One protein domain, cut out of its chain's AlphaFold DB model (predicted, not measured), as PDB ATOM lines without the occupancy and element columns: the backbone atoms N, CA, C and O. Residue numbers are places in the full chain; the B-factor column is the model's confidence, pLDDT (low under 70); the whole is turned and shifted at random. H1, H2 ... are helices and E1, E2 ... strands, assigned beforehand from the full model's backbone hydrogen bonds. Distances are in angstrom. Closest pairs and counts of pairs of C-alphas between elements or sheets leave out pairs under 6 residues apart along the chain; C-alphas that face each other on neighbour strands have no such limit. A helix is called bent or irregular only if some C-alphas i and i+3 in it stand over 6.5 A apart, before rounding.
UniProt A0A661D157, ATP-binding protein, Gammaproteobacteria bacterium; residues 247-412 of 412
ATOM      1  N   SER A 247     162.077 -44.241 131.977       85.31
ATOM      2  CA  SER A 247     163.015 -44.300 130.860       85.31
ATOM      3  C   SER A 247     162.900 -45.577 130.011       85.31
ATOM      4  O   SER A 247     163.639 -45.729 129.038       85.31
ATOM      5  N   TRP A 248     161.988 -46.502 130.336       82.94
ATOM      6  CA  TRP A 248     161.939 -47.831 129.710       82.94
ATOM      7  C   TRP A 248     161.638 -47.800 128.209       82.94
ATOM      8  O   TRP A 248     162.347 -48.429 127.421       82.94
ATOM      9  N   GLY A 249     160.610 -47.050 127.797       80.12
ATOM     10  CA  GLY A 249     160.231 -46.960 126.380       80.12
ATOM     11  C   GLY A 249     161.387 -46.448 125.518       80.12
ATOM     12  O   GLY A 249     161.638 -46.951 124.424       80.12
ATOM     13  N   PHE A 250     162.165 -45.521 126.074       81.38
ATOM     14  CA  PHE A 250     163.360 -44.983 125.446       81.38
ATOM     15  C   PHE A 250     164.483 -46.020 125.356       81.38
ATOM     16  O   PHE A 250     165.075 -46.176 124.292       81.38
ATOM     17  N   GLN A 251     164.730 -46.784 126.422       81.25
ATOM     18  CA  GLN A 251     165.705 -47.879 126.407       81.25
ATOM     19  C   GLN A 251     165.406 -48.891 125.286       81.25
ATOM     20  O   GLN A 251     166.323 -49.315 124.586       81.25
ATOM     21  N   MET A 252     164.138 -49.271 125.099       80.19
ATOM     22  CA  MET A 252     163.732 -50.240 124.069       80.19
ATOM     23  C   MET A 252     163.871 -49.699 122.642       80.19
ATOM     24  O   MET A 252     164.155 -50.469 121.727       80.19
ATOM     25  N   GLY A 253     163.709 -48.388 122.450       80.44
ATOM     26  CA  GLY A 253     163.877 -47.741 121.147       80.44
ATOM     27  C   GLY A 253     165.337 -47.526 120.723       80.44
ATOM     28  O   GLY A 253     165.590 -47.222 119.560       80.44
ATOM     29  N   MET A 254     166.305 -47.665 121.636       84.06
ATOM     30  CA  MET A 254     167.718 -47.394 121.355       84.06
ATOM     31  C   MET A 254     168.441 -48.593 120.724       84.06
ATOM     32  O   MET A 254     168.523 -49.687 121.297       84.06
ATOM     33  N   VAL A 255     169.084 -48.343 119.582       85.44
ATOM     34  CA  VAL A 255     170.018 -49.277 118.938       85.44
ATOM     35  C   VAL A 255     171.422 -49.027 119.487       85.44
ATOM     36  O   VAL A 255     172.191 -48.245 118.938       85.44
ATOM     37  N   GLN A 256     171.728 -49.658 120.619       87.88
ATOM     38  CA  GLN A 256     173.052 -49.639 121.241       87.88
ATOM     39  C   GLN A 256     173.444 -51.055 121.652       87.88
ATOM     40  O   GLN A 256     172.668 -51.741 122.323       87.88
ATOM     41  N   GLU A 257     174.640 -51.497 121.269       88.19
ATOM     42  CA  GLU A 257     175.162 -52.808 121.654       88.19
ATOM     43  C   GLU A 257     176.302 -52.669 122.655       88.19
ATOM     44  O   GLU A 257     177.244 -51.901 122.472       88.19
ATOM     45  N   THR A 258     176.256 -53.486 123.705       89.94
ATOM     46  CA  THR A 258     177.285 -53.494 124.745       89.94
ATOM     47  C   THR A 258     178.682 -53.756 124.191       89.94
ATOM     48  O   THR A 258     179.636 -53.101 124.602       89.94
ATOM     49  N   ALA A 259     178.798 -54.648 123.203       90.94
ATOM     50  CA  ALA A 259     180.066 -55.005 122.573       90.94
ATOM     51  C   ALA A 259     180.800 -53.804 121.950       90.94
ATOM     52  O   ALA A 259     182.022 -53.827 121.843       90.94
ATOM     53  N   TRP A 260     180.092 -52.731 121.580       93.75
ATOM     54  CA  TRP A 260     180.717 -51.532 121.014       93.75
ATOM     55  C   TRP A 260     181.559 -50.765 122.036       93.75
ATOM     56  O   TRP A 260     182.472 -50.030 121.648       93.75
ATOM     57  N   TYR A 261     181.269 -50.940 123.325       94.81
ATOM     58  CA  TYR A 261     181.867 -50.188 124.427       94.81
ATOM     59  C   TYR A 261     182.746 -51.040 125.335       94.81
ATOM     60  O   TYR A 261     183.329 -50.505 126.269       94.81
ATOM     61  N   VAL A 262     182.871 -52.340 125.077       93.88
ATOM     62  CA  VAL A 262     183.736 -53.226 125.859       93.88
ATOM     63  C   VAL A 262     185.055 -53.410 125.124       93.88
ATOM     64  O   VAL A 262     185.090 -53.784 123.952       93.88
ATOM     65  N   ASP A 263     186.153 -53.137 125.819       92.50
ATOM     66  CA  ASP A 263     187.491 -53.410 125.317       92.50
ATOM     67  C   ASP A 263     187.710 -54.927 125.240       92.50
ATOM     68  O   ASP A 263     187.618 -55.641 126.240       92.50
ATOM     69  N   THR A 264     187.998 -55.431 124.043       88.88
ATOM     70  CA  THR A 264     188.086 -56.876 123.776       88.88
ATOM     71  C   THR A 264     189.291 -57.549 124.426       88.88
ATOM     72  O   THR A 264     189.301 -58.772 124.547       88.88
ATOM     73  N   THR A 265     190.300 -56.783 124.850       88.81
ATOM     74  CA  THR A 265     191.531 -57.324 125.442       88.81
ATOM     75  C   THR A 265     191.435 -57.377 126.963       88.81
ATOM     76  O   THR A 265     191.770 -58.382 127.584       88.81
ATOM     77  N   SER A 266     190.971 -56.289 127.575       90.38
ATOM     78  CA  SER A 266     190.872 -56.132 129.027       90.38
ATOM     79  C   SER A 266     189.509 -56.535 129.596       90.38
ATOM     80  O   SER A 266     189.398 -56.748 130.803       90.38
ATOM     81  N   GLY A 267     188.469 -56.615 128.760       91.56
ATOM     82  CA  GLY A 267     187.082 -56.842 129.176       91.56
ATOM     83  C   GLY A 267     186.438 -55.646 129.890       91.56
ATOM     84  O   GLY A 267     185.304 -55.754 130.356       91.56
ATOM     85  N   LYS A 268     187.147 -54.514 129.997       94.19
ATOM     86  CA  LYS A 268     186.666 -53.297 130.662       94.19
ATOM     87  C   LYS A 268     185.663 -52.540 129.802       94.19
ATOM     88  O   LYS A 268     185.761 -52.527 128.576       94.19
ATOM     89  N   LEU A 269     184.746 -51.840 130.460       95.00
ATOM     90  CA  LEU A 269     183.879 -50.865 129.818       95.00
ATOM     91  C   LEU A 269     184.692 -49.600 129.509       95.00
ATOM     92  O   LEU A 269     185.221 -48.949 130.412       95.00
ATOM     93  N   ASN A 270     184.780 -49.239 128.233       95.44
ATOM     94  CA  ASN A 270     185.353 -47.983 127.770       95.44
ATOM     95  C   ASN A 270     184.317 -46.866 127.946       95.44
ATOM     96  O   ASN A 270     183.532 -46.558 127.043       95.44
ATOM     97  N   ILE A 271     184.304 -46.290 129.146       94.50
ATOM     98  CA  ILE A 271     183.336 -45.262 129.520       94.50
ATOM     99  C   ILE A 271     183.516 -43.961 128.736       94.50
ATOM    100  O   ILE A 271     182.521 -43.336 128.389       94.50
ATOM    101  N   ASP A 272     184.741 -43.586 128.368       95.38
ATOM    102  CA  ASP A 272     184.988 -42.390 127.556       95.38
ATOM    103  C   ASP A 272     184.344 -42.519 126.177       95.38
ATOM    104  O   ASP A 272     183.650 -41.612 125.716       95.38
ATOM    105  N   LYS A 273     184.501 -43.683 125.535       95.88
ATOM    106  CA  LYS A 273     183.837 -43.990 124.264       95.88
ATOM    107  C   LYS A 273     182.316 -44.007 124.418       95.88
ATOM    108  O   LYS A 273     181.612 -43.537 123.525       95.88
ATOM    109  N   LEU A 274     181.810 -44.543 125.528       95.75
ATOM    110  CA  LEU A 274     180.379 -44.576 125.825       95.75
ATOM    111  C   LEU A 274     179.812 -43.165 125.980       95.75
ATOM    112  O   LEU A 274     178.828 -42.837 125.323       95.75
ATOM    113  N   LEU A 275     180.430 -42.326 126.808       96.12
ATOM    114  CA  LEU A 275     179.969 -40.963 127.069       96.12
ATOM    115  C   LEU A 275     180.142 -40.054 125.852       96.12
ATOM    116  O   LEU A 275     179.266 -39.232 125.601       96.12
ATOM    117  N   ALA A 276     181.186 -40.250 125.044       95.88
ATOM    118  CA  ALA A 276     181.312 -39.585 123.749       95.88
ATOM    119  C   ALA A 276     180.174 -39.981 122.793       95.88
ATOM    120  O   ALA A 276     179.578 -39.123 122.144       95.88
ATOM    121  N   ALA A 277     179.815 -41.268 122.736       94.62
ATOM    122  CA  ALA A 277     178.679 -41.715 121.935       94.62
ATOM    123  C   ALA A 277     177.346 -41.181 122.476       94.62
ATOM    124  O   ALA A 277     176.494 -40.775 121.689       94.62
ATOM    125  N   PHE A 278     177.178 -41.130 123.800       94.06
ATOM    126  CA  PHE A 278     176.014 -40.511 124.426       94.06
ATOM    127  C   PHE A 278     175.929 -39.018 124.101       94.06
ATOM    128  O   PHE A 278     174.853 -38.541 123.771       94.06
ATOM    129  N   GLN A 279     177.044 -38.289 124.133       93.81
ATOM    130  CA  GLN A 279     177.110 -36.869 123.788       93.81
ATOM    131  C   GLN A 279     176.676 -36.620 122.330       93.81
ATOM    132  O   GLN A 279     175.849 -35.741 122.082       93.81
ATOM    133  N   SER A 280     177.154 -37.430 121.376       91.69
ATOM    134  CA  SER A 280     176.694 -37.375 119.977       91.69
ATOM    135  C   SER A 280     175.213 -37.729 119.843       91.69
ATOM    136  O   SER A 280     174.454 -37.001 119.206       91.69
ATOM    137  N   PHE A 281     174.774 -38.803 120.505       89.50
ATOM    138  CA  PHE A 281     173.372 -39.215 120.522       89.50
ATOM    139  C   PHE A 281     172.462 -38.116 121.087       89.50
ATOM    140  O   PHE A 281     171.425 -37.812 120.497       89.50
ATOM    141  N   PHE A 282     172.861 -37.496 122.198       89.25
ATOM    142  CA  PHE A 282     172.131 -36.420 122.855       89.25
ATOM    143  C   PHE A 282     172.013 -35.209 121.929       89.25
ATOM    144  O   PHE A 282     170.919 -34.679 121.761       89.25
ATOM    145  N   ARG A 283     173.088 -34.831 121.230       88.44
ATOM    146  CA  ARG A 283     173.050 -33.758 120.227       88.44
ATOM    147  C   ARG A 283     172.048 -34.023 119.102       88.44
ATOM    148  O   ARG A 283     171.322 -33.119 118.706       88.44
ATOM    149  N   GLU A 284     172.023 -35.240 118.575       85.12
ATOM    150  CA  GLU A 284     171.196 -35.591 117.412       85.12
ATOM    151  C   GLU A 284     169.717 -35.800 117.759       85.12
ATOM    152  O   GLU A 284     168.848 -35.581 116.918       85.12
ATOM    153  N   ASN A 285     169.424 -36.240 118.985       77.31
ATOM    154  CA  ASN A 285     168.113 -36.788 119.332       77.31
ATOM    155  C   ASN A 285     167.418 -36.064 120.492       77.31
ATOM    156  O   ASN A 285     166.215 -36.250 120.681       77.31
ATOM    157  N   SER A 286     168.125 -35.251 121.284       74.69
ATOM    158  CA  SER A 286     167.567 -34.715 122.535       74.69
ATOM    159  C   SER A 286     166.298 -33.895 122.328       74.69
ATOM    160  O   SER A 286     165.365 -34.081 123.092       74.69
ATOM    161  N   GLU A 287     166.180 -33.061 121.293       74.94
ATOM    162  CA  GLU A 287     164.963 -32.259 121.084       74.94
ATOM    163  C   GLU A 287     163.707 -33.127 120.921       74.94
ATOM    164  O   GLU A 287     162.699 -32.899 121.590       74.94
ATOM    165  N   HIS A 288     163.778 -34.167 120.085       76.31
ATOM    166  CA  HIS A 288     162.648 -35.065 119.851       76.31
ATOM    167  C   HIS A 288     162.338 -35.930 121.079       76.31
ATOM    168  O   HIS A 288     161.175 -36.121 121.435       76.31
ATOM    169  N   TRP A 289     163.375 -36.432 121.751       74.38
ATOM    170  CA  TRP A 289     163.218 -37.361 122.869       74.38
ATOM    171  C   TRP A 289     162.808 -36.636 124.157       74.38
ATOM    172  O   TRP A 289     161.923 -37.106 124.870       74.38
ATOM    173  N   LEU A 290     163.369 -35.453 124.431       77.31
ATOM    174  CA  LEU A 290     163.010 -34.626 125.589       77.31
ATOM    175  C   LEU A 290     161.552 -34.157 125.534       77.31
ATOM    176  O   LEU A 290     160.902 -34.108 126.576       77.31
ATOM    177  N   GLN A 291     161.010 -33.882 124.344       78.31
ATOM    178  CA  GLN A 291     159.593 -33.530 124.175       78.31
ATOM    179  C   GLN A 291     158.639 -34.692 124.490       78.31
ATOM    180  O   GLN A 291     157.505 -34.451 124.902       78.31
ATOM    181  N   GLN A 292     159.085 -35.939 124.313       78.69
ATOM    182  CA  GLN A 292     158.285 -37.137 124.582       78.69
ATOM    183  C   GLN A 292     158.276 -37.541 126.059       78.69
ATOM    184  O   GLN A 292     157.377 -38.268 126.486       78.69
ATOM    185  N   PHE A 293     159.252 -37.089 126.856       80.81
ATOM    186  CA  PHE A 293     159.220 -37.336 128.293       80.81
ATOM    187  C   PHE A 293     158.044 -36.592 128.912       80.81
ATOM    188  O   PHE A 293     157.943 -35.374 128.818       80.81
ATOM    189  N   GLN A 294     157.207 -37.312 129.655       83.62
ATOM    190  CA  GLN A 294     156.268 -36.660 130.559       83.62
ATOM    191  C   GLN A 294     157.038 -35.808 131.583       83.62
ATOM    192  O   GLN A 294     156.681 -34.660 131.824       83.62
ATOM    193  N   TYR A 295     158.143 -36.341 132.115       86.31
ATOM    194  CA  TYR A 295     159.031 -35.688 133.081       86.31
ATOM    195  C   TYR A 295     160.089 -34.820 132.381       86.31
ATOM    196  O   TYR A 295     161.287 -35.073 132.505       86.31
ATOM    197  N   GLN A 296     159.644 -33.822 131.613       83.00
ATOM    198  CA  GLN A 296     160.489 -33.050 130.687       83.00
ATOM    199  C   GLN A 296     161.751 -32.472 131.339       83.00
ATOM    200  O   GLN A 296     162.846 -32.602 130.795       83.00
ATOM    201  N   GLU A 297     161.634 -31.883 132.530       81.69
ATOM    202  CA  GLU A 297     162.779 -31.244 133.191       81.69
ATOM    203  C   GLU A 297     163.845 -32.251 133.633       81.69
ATOM    204  O   GLU A 297     165.031 -31.922 133.611       81.69
ATOM    205  N   ALA A 298     163.430 -33.476 133.980       84.00
ATOM    206  CA  ALA A 298     164.311 -34.596 134.311       84.00
ATOM    207  C   ALA A 298     164.727 -35.415 133.074       84.00
ATOM    208  O   ALA A 298     165.465 -36.394 133.205       84.00
ATOM    209  N   GLY A 299     164.285 -35.024 131.874       86.19
ATOM    210  CA  GLY A 299     164.458 -35.793 130.644       86.19
ATOM    211  C   GLY A 299     165.921 -36.097 130.326       86.19
ATOM    212  O   GLY A 299     166.241 -37.236 130.008       86.19
ATOM    213  N   SER A 300     166.837 -35.135 130.493       86.00
ATOM    214  CA  SER A 300     168.265 -35.347 130.205       86.00
ATOM    215  C   SER A 300     168.882 -36.445 131.072       86.00
ATOM    216  O   SER A 300     169.624 -37.304 130.593       86.00
ATOM    217  N   GLN A 301     168.521 -36.451 132.354       85.19
ATOM    218  CA  GLN A 301     168.956 -37.460 133.306       85.19
ATOM    219  C   GLN A 301     168.338 -38.827 133.005       85.19
ATOM    220  O   GLN A 301     169.037 -39.841 133.034       85.19
ATOM    221  N   LEU A 302     167.031 -38.867 132.737       87.69
ATOM    222  CA  LEU A 302     166.328 -40.104 132.398       87.69
ATOM    223  C   LEU A 302     166.860 -40.700 131.089       87.69
ATOM    224  O   LEU A 302     166.987 -41.917 130.979       87.69
ATOM    225  N   LEU A 303     167.238 -39.857 130.126       89.50
ATOM    226  CA  LEU A 303     167.814 -40.286 128.858       89.50
ATOM    227  C   LEU A 303     169.212 -40.884 129.034       89.50
ATOM    228  O   LEU A 303     169.475 -41.956 128.491       89.50
ATOM    229  N   LEU A 304     170.082 -40.248 129.830       90.25
ATOM    230  CA  LEU A 304     171.377 -40.836 130.199       90.25
ATOM    231  C   LEU A 304     171.183 -42.193 130.872       90.25
ATOM    232  O   LEU A 304     171.882 -43.154 130.557       90.25
ATOM    233  N   GLN A 305     170.225 -42.284 131.793       87.94
ATOM    234  CA  GLN A 305     169.954 -43.531 132.488       87.94
ATOM    235  C   GLN A 305     169.469 -44.629 131.534       87.94
ATOM    236  O   GLN A 305     170.001 -45.734 131.605       87.94
ATOM    237  N   ALA A 306     168.532 -44.339 130.626       88.81
ATOM    238  CA  ALA A 306     168.118 -45.288 129.589       88.81
ATOM    239  C   ALA A 306     169.308 -45.756 128.745       88.81
ATOM    240  O   ALA A 306     169.458 -46.955 128.505       88.81
ATOM    241  N   PHE A 307     170.171 -44.824 128.337       91.00
ATOM    242  CA  PHE A 307     171.348 -45.116 127.524       91.00
ATOM    243  C   PHE A 307     172.330 -46.040 128.257       91.00
ATOM    244  O   PHE A 307     172.723 -47.084 127.734       91.00
ATOM    245  N   LEU A 308     172.666 -45.710 129.508       91.38
ATOM    246  CA  LEU A 308     173.531 -46.538 130.348       91.38
ATOM    247  C   LEU A 308     172.910 -47.911 130.594       91.38
ATOM    248  O   LEU A 308     173.585 -48.917 130.424       91.38
ATOM    249  N   GLN A 309     171.626 -47.986 130.937       87.25
ATOM    250  CA  GLN A 309     170.946 -49.259 131.179       87.25
ATOM    251  C   GLN A 309     170.899 -50.136 129.924       87.25
ATOM    252  O   GLN A 309     171.124 -51.343 130.019       87.25
ATOM    253  N   ARG A 310     170.677 -49.554 128.739       88.56
ATOM    254  CA  ARG A 310     170.674 -50.295 127.467       88.56
ATOM    255  C   ARG A 310     171.994 -51.026 127.206       88.56
ATOM    256  O   ARG A 310     171.970 -52.104 126.609       88.56
ATOM    257  N   ILE A 311     173.105 -50.440 127.648       89.31
ATOM    258  CA  ILE A 311     174.468 -50.932 127.428       89.31
ATOM    259  C   ILE A 311     174.935 -51.809 128.595       89.31
ATOM    260  O   ILE A 311     175.456 -52.901 128.383       89.31
ATOM    261  N   VAL A 312     174.743 -51.353 129.829       86.94
ATOM    262  CA  VAL A 312     175.307 -51.964 131.037       86.94
ATOM    263  C   VAL A 312     174.538 -53.216 131.460       86.94
ATOM    264  O   VAL A 312     175.167 -54.144 131.958       86.94
ATOM    265  N   ASN A 313     173.226 -53.316 131.206       76.31
ATOM    266  CA  ASN A 313     172.420 -54.466 131.651       76.31
ATOM    267  C   ASN A 313     172.844 -55.819 131.022       76.31
ATOM    268  O   ASN A 313     172.369 -56.862 131.463       76.31
ATOM    269  N   SER A 314     173.746 -55.839 130.032       73.75
ATOM    270  CA  SER A 314     174.322 -57.064 129.444       73.75
ATOM    271  C   SER A 314     175.520 -57.620 130.237       73.75
ATOM    272  O   SER A 314     176.457 -58.155 129.647       73.75
ATOM    273  N   GLY A 315     175.533 -57.458 131.563       74.62
ATOM    274  CA  GLY A 315     176.564 -58.024 132.443       74.62
ATOM    275  C   GLY A 315     176.909 -57.163 133.656       74.62
ATOM    276  O   GLY A 315     177.302 -57.703 134.685       74.62
ATOM    277  N   GLY A 316     176.734 -55.847 133.573       86.00
ATOM    278  CA  GLY A 316     176.917 -54.923 134.690       86.00
ATOM    279  C   GLY A 316     175.600 -54.428 135.283       86.00
ATOM    280  O   GLY A 316     174.510 -54.869 134.914       86.00
ATOM    281  N   ARG A 317     175.707 -53.455 136.189       85.38
ATOM    282  CA  ARG A 317     174.563 -52.732 136.756       85.38
ATOM    283  C   ARG A 317     174.876 -51.256 136.970       85.38
ATOM    284  O   ARG A 317     176.034 -50.866 137.097       85.38
ATOM    285  N   VAL A 318     173.827 -50.440 136.990       86.00
ATOM    286  CA  VAL A 318     173.905 -49.004 137.284       86.00
ATOM    287  C   VAL A 318     173.232 -48.778 138.627       86.00
ATOM    288  O   VAL A 318     172.015 -48.892 138.734       86.00
ATOM    289  N   GLU A 319     174.028 -48.471 139.641       80.50
ATOM    290  CA  GLU A 319     173.558 -48.158 140.985       80.50
ATOM    291  C   GLU A 319     173.419 -46.643 141.178       80.50
ATOM    292  O   GLU A 319     174.086 -45.842 140.519       80.50
ATOM    293  N   ARG A 320     172.570 -46.243 142.126       75.56
ATOM    294  CA  ARG A 320     172.503 -44.875 142.658       75.56
ATOM    295  C   ARG A 320     172.967 -44.912 144.111       75.56
ATOM    296  O   ARG A 320     172.349 -45.608 144.920       75.56
ATOM    297  N   GLU A 321     174.037 -44.196 144.467       60.47
ATOM    298  CA  GLU A 321     174.481 -44.149 145.866       60.47
ATOM    299  C   GLU A 321     173.859 -42.982 146.628       60.47
ATOM    300  O   GLU A 321     173.905 -41.824 146.235       60.47
ATOM    301  N   TYR A 322     173.347 -43.316 147.812       49.69
ATOM    302  CA  TYR A 322     172.780 -42.393 148.783       49.69
ATOM    303  C   TYR A 322     173.784 -42.137 149.909       49.69
ATOM    304  O   TYR A 322     173.649 -42.651 151.025       49.69
ATOM    305  N   GLY A 323     174.831 -41.371 149.606       35.38
ATOM    306  CA  GLY A 323     175.710 -40.756 150.596       35.38
ATOM    307  C   GLY A 323     175.269 -39.319 150.874       35.38
ATOM    308  O   GLY A 323     175.238 -38.505 149.965       35.38
ATOM    309  N   LEU A 324     174.973 -38.991 152.136       34.00
ATOM    310  CA  LEU A 324     174.737 -37.622 152.640       34.00
ATOM    311  C   LEU A 324     173.396 -36.947 152.303       34.00
ATOM    312  O   LEU A 324     173.371 -35.731 152.141       34.00
ATOM    313  N   GLY A 325     172.274 -37.677 152.279       38.12
ATOM    314  CA  GLY A 325     170.942 -37.046 152.369       38.12
ATOM    315  C   GLY A 325     170.682 -35.961 151.317       38.12
ATOM    316  O   GLY A 325     169.995 -34.978 151.587       38.12
ATOM    317  N   ARG A 326     171.295 -36.094 150.139       44.69
ATOM    318  CA  ARG A 326     171.155 -35.153 149.035       44.69
ATOM    319  C   ARG A 326     170.495 -35.889 147.893       44.69
ATOM    320  O   ARG A 326     170.970 -36.924 147.450       44.69
ATOM    321  N   MET A 327     169.374 -35.334 147.462       42.12
ATOM    322  CA  MET A 327     168.487 -35.848 146.426       42.12
ATOM    323  C   MET A 327     169.107 -35.813 145.011       42.12
ATOM    324  O   MET A 327     168.395 -35.548 144.057       42.12
ATOM    325  N   ARG A 328     170.424 -35.991 144.838       54.91
ATOM    326  CA  ARG A 328     171.091 -35.787 143.540       54.91
ATOM    327  C   ARG A 328     171.542 -37.092 142.900       54.91
ATOM    328  O   ARG A 328     171.760 -38.102 143.563       54.91
ATOM    329  N   THR A 329     171.572 -37.048 141.577       58.25
ATOM    330  CA  THR A 329     171.710 -38.194 140.690       58.25
ATOM    331  C   THR A 329     173.167 -38.546 140.489       58.25
ATOM    332  O   THR A 329     173.763 -38.216 139.466       58.25
ATOM    333  N   ASP A 330     173.714 -39.245 141.469       75.19
ATOM    334  CA  ASP A 330     175.065 -39.768 141.386       75.19
ATOM    335  C   ASP A 330     174.939 -41.241 140.975       75.19
ATOM    336  O   ASP A 330     174.361 -42.065 141.694       75.19
ATOM    337  N   LEU A 331     175.412 -41.571 139.772       87.75
ATOM    338  CA  LEU A 331     175.357 -42.925 139.226       87.75
ATOM    339  C   LEU A 331     176.697 -43.626 139.455       87.75
ATOM    340  O   LEU A 331     177.760 -43.033 139.275       87.75
ATOM    341  N   LEU A 332     176.646 -44.905 139.812       89.44
ATOM    342  CA  LEU A 332     177.797 -45.800 139.831       89.44
ATOM    343  C   LEU A 332     177.552 -46.941 138.864       89.44
ATOM    344  O   LEU A 332     176.675 -47.779 139.066       89.44
ATOM    345  N   VAL A 333     178.355 -46.987 137.812       92.00
ATOM    346  CA  VAL A 333     178.384 -48.136 136.915       92.00
ATOM    347  C   VAL A 333     179.303 -49.181 137.531       92.00
ATOM    348  O   VAL A 333     180.472 -48.904 137.800       92.00
ATOM    349  N   ILE A 334     178.772 -50.381 137.749       91.12
ATOM    350  CA  ILE A 334     179.529 -51.558 138.169       91.12
ATOM    351  C   ILE A 334     179.566 -52.524 136.996       91.12
ATOM    352  O   ILE A 334     178.531 -53.030 136.560       91.12
ATOM    353  N   TRP A 335     180.765 -52.781 136.490       93.62
ATOM    354  CA  TRP A 335     180.992 -53.639 135.336       93.62
ATOM    355  C   TRP A 335     181.886 -54.824 135.724       93.62
ATOM    356  O   TRP A 335     182.964 -54.606 136.286       93.62
ATOM    357  N   PRO A 336     181.471 -56.079 135.481       91.62
ATOM    358  CA  PRO A 336     182.293 -57.235 135.807       91.62
ATOM    359  C   PRO A 336     183.494 -57.323 134.868       91.62
ATOM    360  O   PRO A 336     183.382 -57.149 133.655       91.62
ATOM    361  N   VAL A 337     184.650 -57.647 135.432       91.62
ATOM    362  CA  VAL A 337     185.887 -57.907 134.693       91.62
ATOM    363  C   VAL A 337     186.554 -59.157 135.258       91.62
ATOM    364  O   VAL A 337     186.265 -59.577 136.377       91.62
ATOM    365  N   SER A 338     187.473 -59.771 134.515       86.38
ATOM    366  CA  SER A 338     188.146 -61.006 134.956       86.38
ATOM    367  C   SER A 338     188.875 -60.868 136.303       86.38
ATOM    368  O   SER A 338     189.023 -61.848 137.026       86.38
ATOM    369  N   SER A 339     189.301 -59.654 136.656       85.56
ATOM    370  CA  SER A 339     190.006 -59.315 137.896       85.56
ATOM    371  C   SER A 339     189.107 -58.784 139.023       85.56
ATOM    372  O   SER A 339     189.625 -58.344 140.049       85.56
ATOM    373  N   GLY A 340     187.779 -58.811 138.864       89.12
ATOM    374  CA  GLY A 340     186.825 -58.322 139.859       89.12
ATOM    375  C   GLY A 340     185.753 -57.430 139.239       89.12
ATOM    376  O   GLY A 340     185.024 -57.847 138.343       89.12
ATOM    377  N   VAL A 341     185.638 -56.195 139.727       92.00
ATOM    378  CA  VAL A 341     184.655 -55.226 139.226       92.00
ATOM    379  C   VAL A 341     185.321 -53.894 138.902       92.00
ATOM    380  O   VAL A 341     186.106 -53.369 139.690       92.00
ATOM    381  N   GLN A 342     184.989 -53.337 137.744       94.38
ATOM    382  CA  GLN A 342     185.248 -51.943 137.407       94.38
ATOM    383  C   GLN A 342     184.102 -51.097 137.970       94.38
ATOM    384  O   GLN A 342     182.931 -51.446 137.828       94.38
ATOM    385  N   LYS A 343     184.450 -49.994 138.631       94.00
ATOM    386  CA  LYS A 343     183.514 -49.054 139.249       94.00
ATOM    387  C   LYS A 343     183.728 -47.684 138.634       94.00
ATOM    388  O   LYS A 343     184.852 -47.196 138.671       94.00
ATOM    389  N   ILE A 344     182.680 -47.069 138.105       94.88
ATOM    390  CA  ILE A 344     182.780 -45.768 137.440       94.88
ATOM    391  C   ILE A 344     181.739 -44.820 138.014       94.88
ATOM    392  O   ILE A 344     180.544 -45.115 137.978       94.88
ATOM    393  N   VAL A 345     182.199 -43.684 138.528       93.31
ATOM    394  CA  VAL A 345     181.338 -42.641 139.090       93.31
ATOM    395  C   VAL A 345     180.921 -41.666 137.995       93.31
ATOM    396  O   VAL A 345     181.767 -41.154 137.262       93.31
ATOM    397  N   ILE A 346     179.625 -41.373 137.912       93.56
ATOM    398  CA  ILE A 346     179.057 -40.383 136.995       93.56
ATOM    399  C   ILE A 346     178.177 -39.422 137.801       93.56
ATOM    400  O   ILE A 346     177.127 -39.801 138.316       93.56
ATOM    401  N   GLU A 347     178.602 -38.167 137.886       91.19
ATOM    402  CA  GLU A 347     177.867 -37.065 138.508       91.19
ATOM    403  C   GLU A 347     177.151 -36.244 137.435       91.19
ATOM    404  O   GLU A 347     177.718 -35.966 136.376       91.19
ATOM    405  N   LEU A 348     175.931 -35.791 137.727       89.38
ATOM    406  CA  LEU A 348     175.161 -34.929 136.836       89.38
ATOM    407  C   LEU A 348     174.966 -33.523 137.424       89.38
ATOM    408  O   LEU A 348     174.646 -33.347 138.606       89.38
ATOM    409  N   LYS A 349     175.095 -32.500 136.573       88.44
ATOM    410  CA  LYS A 349     174.739 -31.107 136.871       88.44
ATOM    411  C   LYS A 349     173.953 -30.485 135.728       88.44
ATOM    412  O   LYS A 349     174.296 -30.647 134.562       88.44
ATOM    413  N   LEU A 350     172.938 -29.705 136.083       87.19
ATOM    414  CA  LEU A 350     172.320 -28.755 135.169       87.19
ATOM    415  C   LEU A 350     173.084 -27.429 135.227       87.19
ATOM    416  O   LEU A 350     173.485 -26.971 136.304       87.19
ATOM    417  N   LEU A 351     173.276 -26.800 134.073       88.62
ATOM    418  CA  LEU A 351     173.854 -25.468 133.978       88.62
ATOM    419  C   LEU A 351     172.800 -24.416 134.365       88.62
ATOM    420  O   LEU A 351     171.923 -24.089 133.574       88.62
ATOM    421  N   HIS A 352     172.891 -23.876 135.584       79.06
ATOM    422  CA  HIS A 352     172.008 -22.790 136.056       79.06
ATOM    423  C   HIS A 352     172.666 -21.402 136.032       79.06
ATOM    424  O   HIS A 352     171.982 -20.380 136.021       79.06
ATOM    425  N   HIS A 353     173.997 -21.358 136.089       81.06
ATOM    426  CA  HIS A 353     174.785 -20.127 136.159       81.06
ATOM    427  C   HIS A 353     175.904 -20.181 135.111       81.06
ATOM    428  O   HIS A 353     175.667 -20.502 133.953       81.06
ATOM    429  N   SER A 354     177.148 -19.900 135.504       91.19
ATOM    430  CA  SER A 354     178.305 -20.059 134.631       91.19
ATOM    431  C   SER A 354     178.822 -21.501 134.625       91.19
ATOM    432  O   SER A 354     178.739 -22.226 135.627       91.19
ATOM    433  N   ARG A 355     179.424 -21.904 133.499       92.00
ATOM    434  CA  ARG A 355     180.104 -23.200 133.355       92.00
ATOM    435  C   ARG A 355     181.176 -23.415 134.437       92.00
ATOM    436  O   ARG A 355     181.095 -24.438 135.110       92.00
ATOM    437  N   PRO A 356     182.107 -22.473 134.702       93.19
ATOM    438  CA  PRO A 356     183.122 -22.662 135.743       93.19
ATOM    439  C   PRO A 356     182.533 -22.896 137.139       93.19
ATOM    440  O   PRO A 356     182.997 -23.772 137.862       93.19
ATOM    441  N   SER A 357     181.478 -22.156 137.504       93.00
ATOM    442  CA  SER A 357     180.806 -22.330 138.800       93.00
ATOM    443  C   SER A 357     180.141 -23.703 138.903       93.00
ATOM    444  O   SER A 357     180.292 -24.395 139.908       93.00
ATOM    445  N   THR A 358     179.461 -24.134 137.840       92.12
ATOM    446  CA  THR A 358     178.771 -25.431 137.791       92.12
ATOM    447  C   THR A 358     179.757 -26.596 137.869       92.12
ATOM    448  O   THR A 358     179.544 -27.527 138.645       92.12
ATOM    449  N   ILE A 359     180.881 -26.507 137.150       94.19
ATOM    450  CA  ILE A 359     181.967 -27.492 137.219       94.19
ATOM    451  C   ILE A 359     182.542 -27.546 138.637       94.19
ATOM    452  O   ILE A 359     182.589 -28.618 139.236       94.19
ATOM    453  N   ALA A 360     182.897 -26.402 139.229       92.62
ATOM    454  CA  ALA A 360     183.444 -26.351 140.586       92.62
ATOM    455  C   ALA A 360     182.497 -26.968 141.636       92.62
ATOM    456  O   ALA A 360     182.949 -27.647 142.561       92.62
ATOM    457  N   GLN A 361     181.184 -26.776 141.478       90.38
ATOM    458  CA  GLN A 361     180.164 -27.387 142.335       90.38
ATOM    459  C   GLN A 361     180.019 -28.902 142.132       90.38
ATOM    460  O   GLN A 361     179.580 -29.584 143.059       90.38
ATOM    461  N   GLY A 362     180.354 -29.426 140.949       90.50
ATOM    462  CA  GLY A 362     180.322 -30.856 140.631       90.50
ATOM    463  C   GLY A 362     181.578 -31.621 141.050       90.50
ATOM    464  O   GLY A 362     181.456 -32.727 141.557       90.50
ATOM    465  N   LEU A 363     182.768 -31.016 140.949       93.69
ATOM    466  CA  LEU A 363     184.043 -31.709 141.209       93.69
ATOM    467  C   LEU A 363     184.147 -32.304 142.621       93.69
ATOM    468  O   LEU A 363     184.623 -33.424 142.793       93.69
ATOM    469  N   LYS A 364     183.711 -31.558 143.646       91.88
ATOM    470  CA  LYS A 364     183.791 -32.023 145.039       91.88
ATOM    471  C   LYS A 364     182.896 -33.251 145.291       91.88
ATOM    472  O   LYS A 364     183.435 -34.223 145.815       91.88
ATOM    473  N   PRO A 365     181.587 -33.235 144.965       88.88
ATOM    474  CA  PRO A 365     180.736 -34.426 145.036       88.88
ATOM    475  C   PRO A 365     181.298 -35.630 144.275       88.88
ATOM    476  O   PRO A 365     181.459 -36.688 144.878       88.88
ATOM    477  N   THR A 366     181.714 -35.443 143.015       91.88
ATOM    478  CA  THR A 366     182.282 -36.522 142.194       91.88
ATOM    479  C   THR A 366     183.485 -37.167 142.880       91.88
ATOM    480  O   THR A 366     183.522 -38.383 143.046       91.88
ATOM    481  N   TRP A 367     184.433 -36.361 143.373       93.12
ATOM    482  CA  TRP A 367     185.596 -36.868 144.105       93.12
ATOM    483  C   TRP A 367     185.217 -37.605 145.398       93.12
ATOM    484  O   TRP A 367     185.780 -38.653 145.697       93.12
ATOM    485  N   GLN A 368     184.258 -37.080 146.173       90.56
ATOM    486  CA  GLN A 368     183.802 -37.739 147.406       90.56
ATOM    487  C   GLN A 368     183.209 -39.120 147.123       90.56
ATOM    488  O   GLN A 368     183.391 -40.043 147.919       90.56
ATOM    489  N   TYR A 369     182.511 -39.263 145.999       86.88
ATOM    490  CA  TYR A 369     181.945 -40.539 145.596       86.88
ATOM    491  C   TYR A 369     183.018 -41.495 145.062       86.88
ATOM    492  O   TYR A 369     183.034 -42.661 145.443       86.88
ATOM    493  N   MET A 370     183.981 -41.006 144.276       91.44
ATOM    494  CA  MET A 370     185.135 -41.804 143.834       91.44
ATOM    495  C   MET A 370     185.916 -42.392 145.019       91.44
ATOM    496  O   MET A 370     186.181 -43.595 145.041       91.44
ATOM    497  N   ASP A 371     186.211 -41.564 146.027       90.69
ATOM    498  CA  ASP A 371     186.900 -41.960 147.263       90.69
ATOM    499  C   ASP A 371     186.132 -43.065 148.001       90.69
ATOM    500  O   ASP A 371     186.688 -44.107 148.350       90.69
ATOM    501  N   LYS A 372     184.815 -42.897 148.144       86.44
ATOM    502  CA  LYS A 372     183.952 -43.873 148.816       86.44
ATOM    503  C   LYS A 372     183.779 -45.176 148.032       86.44
ATOM    504  O   LYS A 372     183.760 -46.253 148.627       86.44
ATOM    505  N   ALA A 373     183.651 -45.094 146.712       87.06
ATOM    506  CA  ALA A 373     183.520 -46.255 145.838       87.06
ATOM    507  C   ALA A 373     184.849 -47.015 145.672       87.06
ATOM    508  O   ALA A 373     184.836 -48.181 145.253       87.06
ATOM    509  N   GLY A 374     185.974 -46.378 146.022       90.00
ATOM    510  CA  GLY A 374     187.321 -46.912 145.851       90.00
ATOM    511  C   GLY A 374     187.739 -46.959 144.383       90.00
ATOM    512  O   GLY A 374     188.354 -47.937 143.963       90.00
ATOM    513  N   THR A 375     187.363 -45.951 143.589       91.81
ATOM    514  CA  THR A 375     187.692 -45.867 142.157       91.81
ATOM    515  C   THR A 375     188.445 -44.586 141.810       91.81
ATOM    516  O   THR A 375     188.320 -43.568 142.484       91.81
ATOM    517  N   SER A 376     189.225 -44.640 140.731       92.88
ATOM    518  CA  SER A 376     189.854 -43.482 140.094       92.88
ATOM    519  C   SER A 376     189.123 -43.021 138.828       92.88
ATOM    520  O   SER A 376     189.561 -42.061 138.204       92.88
ATOM    521  N   GLU A 377     188.046 -43.702 138.424       94.31
ATOM    522  CA  GLU A 377     187.261 -43.381 137.224       94.31
ATOM    523  C   GLU A 377     186.039 -42.533 137.610       94.31
ATOM    524  O   GLU A 377     185.082 -43.031 138.212       94.31
ATOM    525  N   GLY A 378     186.090 -41.237 137.288       95.00
ATOM    526  CA  GLY A 378     185.055 -40.266 137.632       95.00
ATOM    527  C   GLY A 378     184.734 -39.313 136.489       95.00
ATOM    528  O   GLY A 378     185.629 -38.730 135.871       95.00
ATOM    529  N   HIS A 379     183.440 -39.127 136.242       96.75
ATOM    530  CA  HIS A 379     182.910 -38.316 135.154       96.75
ATOM    531  C   HIS A 379     181.892 -37.317 135.696       96.75
ATOM    532  O   HIS A 379     181.043 -37.664 136.515       96.75
ATOM    533  N   LEU A 380     181.965 -36.076 135.222       95.44
ATOM    534  CA  LEU A 380     181.007 -35.019 135.539       95.44
ATOM    535  C   LEU A 380     180.306 -34.580 134.256       95.44
ATOM    536  O   LEU A 380     180.949 -34.037 133.363       95.44
ATOM    537  N   LEU A 381     178.998 -34.786 134.165       94.75
ATOM    538  CA  LEU A 381     178.186 -34.378 133.021       94.75
ATOM    539  C   LEU A 381     177.469 -33.070 133.347       94.75
ATOM    540  O   LEU A 381     176.747 -32.976 134.342       94.75
ATOM    541  N   VAL A 382     177.661 -32.063 132.500       93.50
ATOM    542  CA  VAL A 382     177.041 -30.743 132.603       93.50
ATOM    543  C   VAL A 382     176.074 -30.569 131.440       93.50
ATOM    544  O   VAL A 382     176.505 -30.449 130.297       93.50
ATOM    545  N   PHE A 383     174.780 -30.535 131.747       90.81
ATOM    546  CA  PHE A 383     173.715 -30.340 130.767       90.81
ATOM    547  C   PHE A 383     173.338 -28.861 130.645       90.81
ATOM    548  O   PHE A 383     172.891 -28.246 131.622       90.81
ATOM    549  N   ASP A 384     173.461 -28.310 129.444       90.06
ATOM    550  CA  ASP A 384     173.030 -26.967 129.074       90.06
ATOM    551  C   ASP A 384     171.678 -27.005 128.343       90.06
ATOM    552  O   ASP A 384     171.557 -27.341 127.158       90.06
ATOM    553  N   ARG A 385     170.627 -26.620 129.073       83.56
ATOM    554  CA  ARG A 385     169.250 -26.623 128.568       83.56
ATOM    555  C   ARG A 385     168.867 -25.352 127.804       83.56
ATOM    556  O   ARG A 385     167.696 -25.238 127.454       83.56
ATOM    557  N   ASP A 386     169.769 -24.392 127.579       86.00
ATOM    558  CA  ASP A 386     169.423 -23.166 126.846       86.00
ATOM    559  C   ASP A 386     169.150 -23.496 125.368       86.00
ATOM    560  O   ASP A 386     170.085 -23.866 124.650       86.00
ATOM    561  N   PRO A 387     167.902 -23.386 124.873       82.25
ATOM    562  CA  PRO A 387     167.588 -23.723 123.486       82.25
ATOM    563  C   PRO A 387     168.230 -22.755 122.481       82.25
ATOM    564  O   PRO A 387     168.320 -23.082 121.303       82.25
ATOM    565  N   ASN A 388     168.686 -21.579 122.922       86.56
ATOM    566  CA  ASN A 388     169.263 -20.560 122.045       86.56
ATOM    567  C   ASN A 388     170.777 -20.706 121.873       86.56
ATOM    568  O   ASN A 388     171.370 -20.024 121.037       86.56
ATOM    569  N   ARG A 389     171.419 -21.563 122.672       87.06
ATOM    570  CA  ARG A 389     172.861 -21.776 122.605       87.06
ATOM    571  C   ARG A 389     173.196 -22.847 121.572       87.06
ATOM    572  O   ARG A 389     172.609 -23.929 121.579       87.06
ATOM    573  N   ALA A 390     174.163 -22.559 120.705       89.31
ATOM    574  CA  ALA A 390     174.591 -23.492 119.674       89.31
ATOM    575  C   ALA A 390     175.214 -24.758 120.286       89.31
ATOM    576  O   ALA A 390     175.935 -24.700 121.282       89.31
ATOM    577  N   TRP A 391     174.967 -25.915 119.665       88.44
ATOM    578  CA  TRP A 391     175.495 -27.206 120.126       88.44
ATOM    579  C   TRP A 391     177.022 -27.236 120.233       88.44
ATOM    580  O   TRP A 391     177.561 -27.872 121.131       88.44
ATOM    581  N   GLU A 392     177.725 -26.527 119.353       88.62
ATOM    582  CA  GLU A 392     179.187 -26.406 119.400       88.62
ATOM    583  C   GLU A 392     179.709 -25.753 120.689       88.62
ATOM    584  O   GLU A 392     180.790 -26.102 121.150       88.62
ATOM    585  N   ASP A 393     178.913 -24.887 121.324       88.19
ATOM    586  CA  ASP A 393     179.268 -24.248 122.594       88.19
ATOM    587  C   ASP A 393     178.877 -25.085 123.821       88.19
ATOM    588  O   ASP A 393     179.351 -24.822 124.935       88.19
ATOM    589  N   LYS A 394     177.980 -26.060 123.632       91.06
ATOM    590  CA  LYS A 394     177.514 -26.980 124.676       91.06
ATOM    591  C   LYS A 394     178.411 -28.203 124.789       91.06
ATOM    592  O   LYS A 394     178.716 -28.637 125.895       91.06
ATOM    593  N   ILE A 395     178.849 -28.734 123.649       93.38
ATOM    594  CA  ILE A 395     179.581 -29.994 123.547       93.38
ATOM    595  C   ILE A 395     181.066 -29.762 123.816       93.38
ATOM    596  O   ILE A 395     181.772 -29.130 123.037       93.38
ATOM    597  N   PHE A 396     181.558 -30.317 124.919       94.38
ATOM    598  CA  PHE A 396     182.986 -30.342 125.228       94.38
ATOM    599  C   PHE A 396     183.350 -31.576 126.054       94.38
ATOM    600  O   PHE A 396     182.486 -32.209 126.662       94.38
ATOM    601  N   SER A 397     184.638 -31.905 126.091       96.19
ATOM    602  CA  SER A 397     185.211 -32.866 127.033       96.19
ATOM    603  C   SER A 397     186.553 -32.327 127.521       96.19
ATOM    604  O   SER A 397     187.391 -31.940 126.706       96.19
ATOM    605  N   GLU A 398     186.745 -32.228 128.835       96.19
ATOM    606  CA  GLU A 398     187.991 -31.733 129.426       96.19
ATOM    607  C   GLU A 398     188.345 -32.457 130.725       96.19
ATOM    608  O   GLU A 398     187.478 -32.812 131.520       96.19
ATOM    609  N   ALA A 399     189.640 -32.648 130.970       96.94
ATOM    610  CA  ALA A 399     190.127 -33.217 132.218       96.94
ATOM    611  C   ALA A 399     190.298 -32.119 133.276       96.94
ATOM    612  O   ALA A 399     190.993 -31.128 133.053       96.94
ATOM    613  N   GLN A 400     189.709 -32.321 134.452       96.94
ATOM    614  CA  GLN A 400     189.885 -31.472 135.627       96.94
ATOM    615  C   GLN A 400     190.596 -32.261 136.723       96.94
ATOM    616  O   GLN A 400     190.248 -33.406 137.005       96.94
ATOM    617  N   THR A 401     191.592 -31.652 137.366       94.88
ATOM    618  CA  THR A 401     192.261 -32.268 138.519       94.88
ATOM    619  C   THR A 401     191.650 -31.739 139.808       94.88
ATOM    620  O   THR A 401     191.656 -30.533 140.056       94.88
ATOM    621  N   TYR A 402     191.166 -32.635 140.664       93.81
ATOM    622  CA  TYR A 402     190.676 -32.300 141.997       93.81
ATOM    623  C   TYR A 402     191.306 -33.242 143.023       93.81
ATOM    624  O   TYR A 402     191.164 -34.456 142.928       93.81
ATOM    625  N   LYS A 403     192.037 -32.685 144.000       92.88
ATOM    626  CA  LYS A 403     192.751 -33.453 145.042       92.88
ATOM    627  C   LYS A 403     193.570 -34.640 144.491       92.88
ATOM    628  O   LYS A 403     193.489 -35.749 145.010       92.88
ATOM    629  N   ASN A 404     194.370 -34.393 143.452       90.88
ATOM    630  CA  ASN A 404     195.237 -35.375 142.778       90.88
ATOM    631  C   ASN A 404     194.512 -36.525 142.055       90.88
ATOM    632  O   ASN A 404     195.163 -37.484 141.649       90.88
ATOM    633  N   GLN A 405     193.195 -36.436 141.870       93.31
ATOM    634  CA  GLN A 405     192.451 -37.324 140.982       93.31
ATOM    635  C   GLN A 405     191.958 -36.556 139.758       93.31
ATOM    636  O   GLN A 405     191.610 -35.375 139.845       93.31
ATOM    637  N   THR A 406     191.938 -37.242 138.621       96.25
ATOM    638  CA  THR A 406     191.420 -36.708 137.363       96.25
ATOM    639  C   THR A 406     189.933 -37.022 137.260       96.25
ATOM    640  O   THR A 406     189.533 -38.171 137.416       96.25
ATOM    641  N   ILE A 407     189.129 -36.003 136.973       97.12
ATOM    642  CA  ILE A 407     187.703 -36.113 136.660       97.12
ATOM    643  C   ILE A 407     187.512 -35.608 135.233       97.12
ATOM    644  O   ILE A 407     187.935 -34.494 134.914       97.12
ATOM    645  N   ILE A 408     186.876 -36.404 134.376       97.88
ATOM    646  CA  ILE A 408     186.580 -35.992 133.000       97.88
ATOM    647  C   ILE A 408     185.219 -35.297 132.984       97.88
ATOM    648  O   ILE A 408     184.201 -35.877 133.365       97.88
ATOM    649  N   VAL A 409     185.201 -34.040 132.559       97.44
ATOM    650  CA  VAL A 409     183.998 -33.212 132.485       97.44
ATOM    651  C   VAL A 409     183.469 -33.209 131.059       97.44
ATOM    652  O   VAL A 409     184.207 -32.887 130.134       97.44
ATOM    653  N   TRP A 410     182.184 -33.503 130.903       97.25
ATOM    654  CA  TRP A 410     181.476 -33.569 129.630       97.25
ATOM    655  C   TRP A 410     180.400 -32.490 129.597       97.25
ATOM    656  O   TRP A 410     179.562 -32.434 130.496       97.25
ATOM    657  N   GLY A 411     180.409 -31.644 128.574       94.69
ATOM    658  CA  GLY A 411     179.321 -30.708 128.299       94.69
ATOM    659  C   GLY A 411     178.376 -31.253 127.247       94.69
ATOM    660  O   GLY A 411     178.839 -31.869 126.289       94.69
ATOM    661  N   MET A 412     177.076 -31.041 127.403       90.94
ATOM    662  CA  MET A 412     176.074 -31.412 126.402       90.94
ATOM    663  C   MET A 412     174.820 -30.565 126.501       90.94
ATOM    664  O   MET A 412     174.559 -30.011 127.589       90.94
TER     665      MET A 412
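AT A GLANCE: This is residues 247 to 412 of the 412 residues of the protein "ATP-binding protein" of Gammaproteobacteria bacterium (UniProt A0A661D157). One strongly twisted sheet of six strands curls round a long helix, H4, on one face, while the helical hairpin of H2 and H3 covers the other face. The short helix H1 packs on H3, and the small H5 grazes the sheet. The printed part has 166 residues, with five named helices and six named strands in the order H1 H2 H3 E1 E2 E3 H4 E4 H5 E5 E6. The sheet, in the order E1 E2 E3 E4 E6 E5, is mixed, and so is the class, helices and strands. The whole is compact, with a radius of gyration of the C-alphas of 15.4 A and spans of 46 by 38 by 31 A.

HOW THE PARTS SIT: Start at H1, residues 248 to 253, which touches H3, residues 296 to 312, with residues 303 to 310 of H3 alone; the closest C-alphas, of Gln 251 and Ala 306, are 4.8 A apart. H2, residues 271 to 292, touches H3 at a steep tilt of 42 degrees, opposite ways, with the C-alphas of Leu 290 and Gly 299 closest at 5.4 A. Next find E1, residues 317 to 320, E2, residues 330 to 337, and E3, residues 340 to 350: a meander, each strand the antiparallel neighbour of the one before, with N 319 and O 332 at 2.8 A and N 333 and O 344 at 2.9 A. E3, H4, residues 355 to 373, and E4, residues 378 to 383, form a strand-helix-strand unit, two parallel neighbour strands with a helix between, its crossover right-handed; N 379 and O 345 are 2.8 A apart. H5, residues 391 to 394, is close to H2 but not clearly touching, with the C-alphas of Arg 283 and Trp 391 closest at 7.0 A. E5, residues 396 to 402, and E6, residues 405 to 411, are an antiparallel hairpin, with N 400 and O 407 at 2.8 A; E6 is parallel to E4, with N 410 and O 380 at 2.8 A. In these three layers, helices on both faces of a sheet, H2 and H3 lie on the same face, at heights over the sheet of 7.9 A and 8.5 A, and H4 on the opposite face. The closest C-alphas of E3 and H4, of Glu 347 and Thr 366, are 5.8 A apart. O i to N i+4 pairs are within hydrogen-bond range throughout H1, in 15 of 18 in H2, 11 of 13 in H3 and 13 of 15 in H4; H5 is too short for one.

IN THESE COORDINATES: Find C-alpha 248 at (161.939, -47.831, 129.710), where H1 begins. From first to last C-alpha, H2 measures 26.8 A, H3 24.0 A, E3 33.3 A and H4 26.4 A. H2 and H3 are irregular: C-alphas 284 and 287 are 8.0 A apart, and C-alphas 297 and 300 are 7.5 A apart. E6 ends at C-alpha 411, (179.321, -30.708, 128.299).

THE WHOLE: The two C-alphas farthest apart, of Ser 339 and Asn 388, are 46.7 A apart. The printed part has no cut, and the long link is that from H1 to H2, 17 residues. Look for low confidence at residues 321 to 329, under 70; the mean pLDDT of the printed part is 86.7.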